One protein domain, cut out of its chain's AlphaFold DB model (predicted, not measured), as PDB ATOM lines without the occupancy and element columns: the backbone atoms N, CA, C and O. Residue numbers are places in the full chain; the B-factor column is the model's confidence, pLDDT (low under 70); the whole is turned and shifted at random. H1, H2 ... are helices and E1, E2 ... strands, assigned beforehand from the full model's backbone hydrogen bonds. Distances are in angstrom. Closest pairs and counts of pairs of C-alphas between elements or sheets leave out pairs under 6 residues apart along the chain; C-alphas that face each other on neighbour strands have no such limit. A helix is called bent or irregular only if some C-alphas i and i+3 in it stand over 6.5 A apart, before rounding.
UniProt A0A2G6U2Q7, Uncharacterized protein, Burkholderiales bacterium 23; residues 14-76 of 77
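This is residues 14 to 76 of the 77 residues of an uncharacterized protein of Burkholderiales bacterium 23 (UniProt A0A2G6U2Q7). A small two-stranded sheet, E1 beside E2, has helices H2 and H3 over one face and the other face bare. At one end of the sheet the chain runs out through the short helix H1, and residues 35 to 40 stick out. The printed part has 63 residues, with named elements in the order E1, H1, E2, H2, H3; the sheet is antiparallel. The class is mixed, helices and strands, with under half of the residues in named elements. The whole is only just loose, close to compact, with a radius of gyration of the C-alphas of 12.9 A and spans of 37 by 26 by 16 A.

E1 is residues 23 to 26, 10.0 A long, beginning at C-alpha 23 (320.382, 88.066, 238.309). E2 is residues 44 to 47, 10.2 A. H2 is residues 52 to 57, 8.8 A. H3, residues 63 to 74, is 16.5 A long and ends at C-alpha 74 (316.827, 89.185, 220.354). H1 is residues 32 to 36, 8.8 A; it is irregular, but only just, with C-alphas 33 and 36 6.7 A apart.

E1 and E2 are antiparallel at 149 degrees, with N 25 and O 45 at 2.9 A and N 23 and O 47 at 3.0 A, within hydrogen-bond range. The closest C-alphas of E1 and H2 are those of Ala 23 and Leu 52, 7.0 A. Those of E2 and H3 are Leu 44 and Gln 63, 7.0 A. H2 and H3 touch, H3 with residues 66 to 70 alone; the closest C-alphas are those of Ala 55 and Ala 66, 7.0 A. They run opposite ways at a steep tilt of 64 degrees. H1 is apart from H2 and H3. Every O i to N i+4 pair is within hydrogen-bond range in H2 and H3; H1 has 0 of 1, and 1 of 2 O i to N i+3 pairs.

The C-alphas farthest apart are those of Asp 36 and Arg 76, 38.9 A. The printed part has no cut. No link is long. Residues 32 to 41 and residue 76 have pLDDT under 70; the mean of the printed part is 83.7 in this model.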
ATOM      1  N   THR A  14     309.955  83.382 238.412       84.00
ATOM      2  CA  THR A  14     309.154  82.178 238.700       84.00
ATOM      3  C   THR A  14     308.844  81.350 237.449       84.00
ATOM      4  O   THR A  14     308.443  80.195 237.558       84.00
ATOM      5  N   GLN A  15     309.051  81.917 236.253       81.62
ATOM      6  CA  GLN A  15     308.846  81.265 234.958       81.62
ATOM      7  C   GLN A  15     310.145  80.675 234.370       81.62
ATOM      8  O   GLN A  15     310.180  80.289 233.191       81.62
ATOM      9  N   GLU A  16     311.239  80.660 235.136       78.44
ATOM     10  CA  GLU A  16     312.491  80.010 234.745       78.44
ATOM     11  C   GLU A  16     312.466  78.515 235.115       78.44
ATOM     12  O   GLU A  16     312.041  78.151 236.211       78.44
ATOM     13  N   PRO A  17     312.879  77.613 234.207       71.62
ATOM     14  CA  PRO A  17     312.881  76.184 234.488       71.62
ATOM     15  C   PRO A  17     314.070  75.774 235.375       71.62
ATOM     16  O   PRO A  17     315.228  76.049 235.058       71.62
ATOM     17  N   GLY A  18     313.795  75.011 236.437       71.88
ATOM     18  CA  GLY A  18     314.822  74.334 237.241       71.88
ATOM     19  C   GLY A  18     315.643  75.278 238.140       71.88
ATOM     20  O   GLY A  18     315.096  76.246 238.656       71.88
ATOM     21  N   PRO A  19     316.945  75.007 238.381       74.00
ATOM     22  CA  PRO A  19     317.791  75.827 239.257       74.00
ATOM     23  C   PRO A  19     318.293  77.121 238.592       74.00
ATOM     24  O   PRO A  19     319.051  77.874 239.210       74.00
ATOM     25  N   LEU A  20     317.941  77.354 237.321       73.62
ATOM     26  CA  LEU A  20     318.347  78.549 236.596       73.62
ATOM     27  C   LEU A  20     317.666  79.764 237.213       73.62
ATOM     28  O   LEU A  20     316.446  79.820 237.336       73.62
ATOM     29  N   HIS A  21     318.483  80.734 237.589       81.69
ATOM     30  CA  HIS A  21     318.032  81.993 238.139       81.69
ATOM     31  C   HIS A  21     318.679  83.120 237.352       81.69
ATOM     32  O   HIS A  21     319.882  83.118 237.072       81.69
ATOM     33  N   GLY A  22     317.855  84.094 236.993       89.00
ATOM     34  CA  GLY A  22     318.338  85.386 236.563       89.00
ATOM     35  C   GLY A  22     319.079  86.111 237.684       89.00
ATOM     36  O   GLY A  22     319.150  85.661 238.830       89.00
ATOM     37  N   ALA A  23     319.652  87.258 237.346       92.00
ATOM     38  CA  ALA A  23     320.382  88.066 238.309       92.00
ATOM     39  C   ALA A  23     320.228  89.556 238.020       92.00
ATOM     40  O   ALA A  23     319.997  89.977 236.882       92.00
ATOM     41  N   TRP A  24     320.394  90.343 239.079       91.81
ATOM     42  CA  TRP A  24     320.590  91.782 238.987       91.81
ATOM     43  C   TRP A  24     322.009  92.083 238.505       91.81
ATOM     44  O   TRP A  24     322.969  91.454 238.953       91.81
ATOM     45  N   LEU A  25     322.137  93.048 237.600       92.44
ATOM     46  CA  LEU A  25     323.410  93.537 237.087       92.44
ATOM     47  C   LEU A  25     323.502  95.051 237.232       92.44
ATOM     48  O   LEU A  25     322.586  95.772 236.829       92.44
ATOM     49  N   CYS A  26     324.639  95.498 237.764       92.75
ATOM     50  CA  CYS A  26     325.069  96.887 237.722       92.75
ATOM     51  C   CYS A  26     325.746  97.173 236.375       92.75
ATOM     52  O   CYS A  26     326.594  96.398 235.925       92.75
ATOM     53  N   PHE A  27     325.383  98.293 235.766       92.88
ATOM     54  CA  PHE A  27     325.965  98.847 234.548       92.88
ATOM     55  C   PHE A  27     326.902 100.014 234.872       92.88
ATOM     56  O   PHE A  27     327.031 100.419 236.027       92.88
ATOM     57  N   ALA A  28     327.566 100.567 233.856       92.06
ATOM     58  CA  ALA A  28     328.560 101.626 234.038       92.06
ATOM     59  C   ALA A  28     327.991 102.929 234.630       92.06
ATOM     60  O   ALA A  28     328.719 103.686 235.263       92.06
ATOM     61  N   ASP A  29     326.696 103.183 234.441       89.94
ATOM     62  CA  ASP A  29     325.952 104.320 234.989       89.94
ATOM     63  C   ASP A  29     325.358 104.046 236.384       89.94
ATOM     64  O   ASP A  29     324.601 104.860 236.912       89.94
ATOM     65  N   HIS A  30     325.702 102.913 237.006       86.69
ATOM     66  CA  HIS A  30     325.253 102.584 238.353       86.69
ATOM     67  C   HIS A  30     325.977 103.426 239.414       86.69
ATOM     68  O   HIS A  30     327.050 103.063 239.901       86.69
ATOM     69  N   CYS A  31     325.353 104.528 239.828       75.50
ATOM     70  CA  CYS A  31     325.777 105.309 240.990       75.50
ATOM     71  C   CYS A  31     324.976 104.912 242.234       75.50
ATOM     72  O   CYS A  31     323.832 105.336 242.402       75.50
ATOM     73  N   ALA A  32     325.609 104.176 243.152       65.56
ATOM     74  CA  ALA A  32     325.021 103.837 244.452       65.56
ATOM     75  C   ALA A  32     324.648 105.084 245.284       65.56
ATOM     76  O   ALA A  32     323.706 105.045 246.070       65.56
ATOM     77  N   GLU A  33     325.344 106.205 245.069       61.75
ATOM     78  CA  GLU A  33     325.134 107.474 245.779       61.75
ATOM     79  C   GLU A  33     323.857 108.220 245.348       61.75
ATOM     80  O   GLU A  33     323.374 109.081 246.075       61.75
ATOM     81  N   GLN A  34     323.264 107.873 244.197       55.41
ATOM     82  CA  GLN A  34     322.013 108.489 243.731       55.41
ATOM     83  C   GLN A  34     320.757 107.864 244.357       55.41
ATOM     84  O   GLN A  34     319.661 108.363 244.126       55.41
ATOM     85  N   ALA A  35     320.894 106.814 245.176       54.81
ATOM     86  CA  ALA A  35     319.762 106.175 245.850       54.81
ATOM     87  C   ALA A  35     319.052 107.089 246.875       54.81
ATOM     88  O   ALA A  35     317.914 106.806 247.244       54.81
ATOM     89  N   ASP A  36     319.713 108.167 247.318       55.19
ATOM     90  CA  ASP A  36     319.190 109.139 248.292       55.19
ATOM     91  C   ASP A  36     318.422 110.303 247.628       55.19
ATOM     92  O   ASP A  36     317.597 110.970 248.253       55.19
ATOM     93  N   MET A  37     318.635 110.532 246.327       55.62
ATOM     94  CA  MET A  37     317.853 111.494 245.552       55.62
ATOM     95  C   MET A  37     316.591 110.808 245.021       55.62
ATOM     96  O   MET A  37     316.639 109.675 244.566       55.62
ATOM     97  N   LEU A  38     315.451 111.507 245.019       57.72
ATOM     98  CA  LEU A  38     314.123 111.036 244.564       57.72
ATOM     99  C   LEU A  38     314.053 110.542 243.092       57.72
ATOM    100  O   LEU A  38     312.966 110.293 242.572       57.72
ATOM    101  N   SER A  39     315.191 110.423 242.408       57.53
ATOM    102  CA  SER A  39     315.323 109.859 241.069       57.53
ATOM    103  C   SER A  39     315.623 108.364 241.182       57.53
ATOM    104  O   SER A  39     316.463 107.951 241.971       57.53
ATOM    105  N   HIS A  40     314.932 107.529 240.406       56.19
ATOM    106  CA  HIS A  40     315.160 106.082 240.418       56.19
ATOM    107  C   HIS A  40     316.646 105.744 240.187       56.19
ATOM    108  O   HIS A  40     317.236 106.314 239.265       56.19
ATOM    109  N   PRO A  41     317.245 104.828 240.974       64.19
ATOM    110  CA  PRO A  41     318.643 104.453 240.810       64.19
ATOM    111  C   PRO A  41     318.858 103.894 239.401       64.19
ATOM    112  O   PRO A  41     318.312 102.851 239.037       64.19
ATOM    113  N   GLN A  42     319.618 104.633 238.597       76.62
ATOM    114  CA  GLN A  42     319.986 104.235 237.244       76.62
ATOM    115  C   GLN A  42     321.076 103.162 237.294       76.62
ATOM    116  O   GLN A  42     321.757 102.981 238.306       76.62
ATOM    117  N   GLY A  43     321.224 102.410 236.206       86.12
ATOM    118  CA  GLY A  43     322.318 101.455 236.089       86.12
ATOM    119  C   GLY A  43     322.090 100.094 236.750       86.12
ATOM    120  O   GLY A  43     323.017  99.297 236.768       86.12
ATOM    121  N   LEU A  44     320.901  99.770 237.277       89.69
ATOM    122  CA  LEU A  44     320.603  98.447 237.855       89.69
ATOM    123  C   LEU A  44     319.407  97.779 237.168       89.69
ATOM    124  O   LEU A  44     318.292  98.295 237.218       89.69
ATOM    125  N   ALA A  45     319.609  96.616 236.543       91.81
ATOM    126  CA  ALA A  45     318.538  95.865 235.876       91.81
ATOM    127  C   ALA A  45     318.615  94.360 236.145       91.81
ATOM    128  O   ALA A  45     319.698  93.799 236.319       91.81
ATOM    129  N   TYR A  46     317.454  93.705 236.143       92.50
ATOM    130  CA  TYR A  46     317.341  92.254 236.246       92.50
ATOM    131  C   TYR A  46     317.266  91.605 234.859       92.50
ATOM    132  O   TYR A  46     316.588  92.105 233.955       92.50
ATOM    133  N   PHE A  47     317.922  90.455 234.697       93.94
ATOM    134  CA  PHE A  47     317.879  89.642 233.477       93.94
ATOM    135  C   PHE A  47     317.625  88.182 233.820       93.94
ATOM    136  O   PHE A  47     318.234  87.664 234.751       93.94
ATOM    137  N   CYS A  48     316.773  87.509 233.041       93.25
ATOM    138  CA  CYS A  48     316.602  86.060 233.130       93.25
ATOM    139  C   CYS A  48     317.881  85.323 232.705       93.25
ATOM    140  O   CYS A  48     318.732  85.883 232.009       93.25
ATOM    141  N   SER A  49     317.988  84.052 233.077       92.19
ATOM    142  CA  SER A  49     319.132  83.179 232.803       92.19
ATOM    143  C   SER A  49     319.557  83.150 231.329       92.19
ATOM    144  O   SER A  49     320.747  83.054 231.038       92.19
ATOM    145  N   VAL A  50     318.604  83.311 230.402       91.94
ATOM    146  CA  VAL A  50     318.847  83.341 228.950       91.94
ATOM    147  C   VAL A  50     319.578  84.613 228.513       91.94
ATOM    148  O   VAL A  50     320.548  84.541 227.763       91.94
ATOM    149  N   HIS A  51     319.139  85.787 228.977       93.88
ATOM    150  CA  HIS A  51     319.717  87.073 228.563       93.88
ATOM    151  C   HIS A  51     320.894  87.513 229.441       93.88
ATOM    152  O   HIS A  51     321.658  88.398 229.053       93.88
ATOM    153  N   LEU A  52     321.069  86.889 230.609       93.69
ATOM    154  CA  LEU A  52     322.102  87.238 231.578       93.69
ATOM    155  C   LEU A  52     323.539  87.188 231.008       93.69
ATOM    156  O   LEU A  52     324.288  88.132 231.268       93.69
ATOM    157  N   PRO A  53     323.964  86.172 230.225       94.31
ATOM    158  CA  PRO A  53     325.320  86.135 229.668       94.31
ATOM    159  C   PRO A  53     325.612  87.308 228.724       94.31
ATOM    160  O   PRO A  53     326.666  87.934 228.822       94.31
ATOM    161  N   ALA A  54     324.661  87.646 227.851       95.06
ATOM    162  CA  ALA A  54     324.800  88.767 226.926       95.06
ATOM    163  C   ALA A  54     324.781  90.113 227.668       95.06
ATOM    164  O   ALA A  54     325.573  91.001 227.359       95.06
ATOM    165  N   ALA A  55     323.941  90.248 228.699       95.06
ATOM    166  CA  ALA A  55     323.908  91.440 229.540       95.06
ATOM    167  C   ALA A  55     325.232  91.665 230.287       95.06
ATOM    168  O   ALA A  55     325.725  92.789 230.323       95.06
ATOM    169  N   LYS A  56     325.870  90.600 230.799       95.81
ATOM    170  CA  LYS A  56     327.205  90.684 231.422       95.81
ATOM    171  C   LYS A  56     328.265  91.222 230.463       95.81
ATOM    172  O   LYS A  56     329.083  92.042 230.867       95.81
ATOM    173  N   ALA A  57     328.236  90.810 229.195       96.38
ATOM    174  CA  ALA A  57     329.176  91.306 228.187       96.38
ATOM    175  C   ALA A  57     329.010  92.814 227.907       96.38
ATOM    176  O   ALA A  57     329.967  93.470 227.500       96.38
ATOM    177  N   LEU A  58     327.822  93.371 228.159       96.44
ATOM    178  CA  LEU A  58     327.483  94.781 227.942       96.44
ATOM    179  C   LEU A  58     327.468  95.616 229.231       96.44
ATOM    180  O   LEU A  58     327.161  96.801 229.169       96.44
ATOM    181  N   ALA A  59     327.831  95.042 230.383       94.25
ATOM    182  CA  ALA A  59     327.808  95.731 231.680       94.25
ATOM    183  C   ALA A  59     328.717  96.977 231.742       94.25
ATOM    184  O   ALA A  59     328.536  97.847 232.587       94.25
ATOM    185  N   HIS A  60     329.680  97.083 230.823       94.06
ATOM    186  CA  HIS A  60     330.555  98.244 230.664       94.06
ATOM    187  C   HIS A  60     329.883  99.446 229.970       94.06
ATOM    188  O   HIS A  60     330.479 100.517 229.902       94.06
ATOM    189  N   LEU A  61     328.679  99.277 229.419       95.25
ATOM    190  CA  LEU A  61     327.880 100.347 228.819       95.25
ATOM    191  C   LEU A  61     326.866 100.895 229.836       95.25
ATOM    192  O   LEU A  61     326.583 100.221 230.827       95.25
ATOM    193  N   PRO A  62     326.272 102.077 229.588       93.12
ATOM    194  CA  PRO A  62     325.097 102.525 230.328       93.12
ATOM    195  C   PRO A  62     323.931 101.542 230.168       93.12
ATOM    196  O   PRO A  62     323.720 101.000 229.077       93.12
ATOM    197  N   GLN A  63     323.139 101.346 231.222       92.94
ATOM    198  CA  GLN A  63     322.026 100.394 231.261       92.94
ATOM    199  C   GLN A  63     321.089 100.532 230.058       92.94
ATOM    200  O   GLN A  63     320.736  99.532 229.430       92.94
ATOM    201  N   GLN A  64     320.680 101.760 229.733       91.75
ATOM    202  CA  GLN A  64     319.723 102.013 228.653       91.75
ATOM    203  C   GLN A  64     320.262 101.553 227.288       91.75
ATOM    204  O   GLN A  64     319.554 100.896 226.526       91.75
ATOM    205  N   GLU A  65     321.540 101.829 227.021       94.19
ATOM    206  CA  GLU A  65     322.226 101.422 225.790       94.19
ATOM    207  C   GLU A  65     322.400  99.897 225.728       94.19
ATOM    208  O   GLU A  65     322.146  99.272 224.697       94.19
ATOM    209  N   ALA A  66     322.791  99.268 226.840       94.62
ATOM    210  CA  ALA A  66     322.936  97.819 226.907       94.62
ATOM    211  C   ALA A  66     321.608  97.095 226.630       94.62
ATOM    212  O   ALA A  66     321.576  96.149 225.841       94.62
ATOM    213  N   ILE A  67     320.504  97.558 227.226       93.50
ATOM    214  CA  ILE A  67     319.167  96.990 227.002       93.50
ATOM    215  C   ILE A  67     318.738  97.166 225.541       93.50
ATOM    216  O   ILE A  67     318.260  96.203 224.940       93.50
ATOM    217  N   ALA A  68     318.951  98.342 224.943       94.00
ATOM    218  CA  ALA A  68     318.620  98.587 223.538       94.00
ATOM    219  C   ALA A  68     319.357  97.615 222.598       94.00
ATOM    220  O   ALA A  68     318.744  97.006 221.716       94.00
ATOM    221  N   ARG A  69     320.656  97.386 222.835       94.81
ATOM    222  CA  ARG A  69     321.457  96.419 222.065       94.81
ATOM    223  C   ARG A  69     320.967  94.983 222.230       94.81
ATOM    224  O   ARG A  69     320.880  94.260 221.238       94.81
ATOM    225  N   LEU A  70     320.627  94.573 223.454       94.00
ATOM    226  CA  LEU A  70     320.079  93.239 223.721       94.00
ATOM    227  C   LEU A  70     318.733  93.034 223.026       94.00
ATOM    228  O   LEU A  70     318.537  92.019 222.363       94.00
ATOM    229  N   ALA A  71     317.830  94.012 223.119       91.38
ATOM    230  CA  ALA A  71     316.527  93.957 222.467       91.38
ATOM    231  C   ALA A  71     316.659  93.829 220.940       91.38
ATOM    232  O   ALA A  71     315.969  93.016 220.322       91.38
ATOM    233  N   HIS A  72     317.586  94.571 220.326       90.19
ATOM    234  CA  HIS A  72     317.873  94.460 218.893       90.19
ATOM    235  C   HIS A  72     318.465  93.103 218.492       90.19
ATOM    236  O   HIS A  72     318.137  92.596 217.421       90.19
ATOM    237  N   ALA A  73     319.318  92.503 219.326       85.81
ATOM    238  CA  ALA A  73     319.870  91.175 219.063       85.81
ATOM    239  C   ALA A  73     318.793  90.075 219.154       85.81
ATOM    240  O   ALA A  73     318.724  89.204 218.288       85.81
ATOM    241  N   CYS A  74     317.908  90.153 220.153       79.44
ATOM    242  CA  CYS A  74     316.827  89.185 220.354       79.44
ATOM    243  C   CYS A  74     315.731  89.262 219.287       79.44
ATOM    244  O   CYS A  74     315.220  88.226 218.885       79.44
ATOM    245  N   ALA A  75     315.394  90.453 218.781       72.69
ATOM    246  CA  ALA A  75     314.395  90.608 217.715       72.69
ATOM    247  C   ALA A  75     314.827  90.002 216.364       72.69
ATOM    248  O   ALA A  75     314.014  89.875 215.451       72.69
ATOM    249  N   ARG A  76     316.115  89.672 216.213       60.12
ATOM    250  CA  ARG A  76     316.698  89.088 214.996       60.12
ATOM    251  C   ARG A  76     316.951  87.581 215.101       60.12
ATOM    252  O   ARG A  76     317.493  87.021 214.149       60.12
TER     253      ARG A  76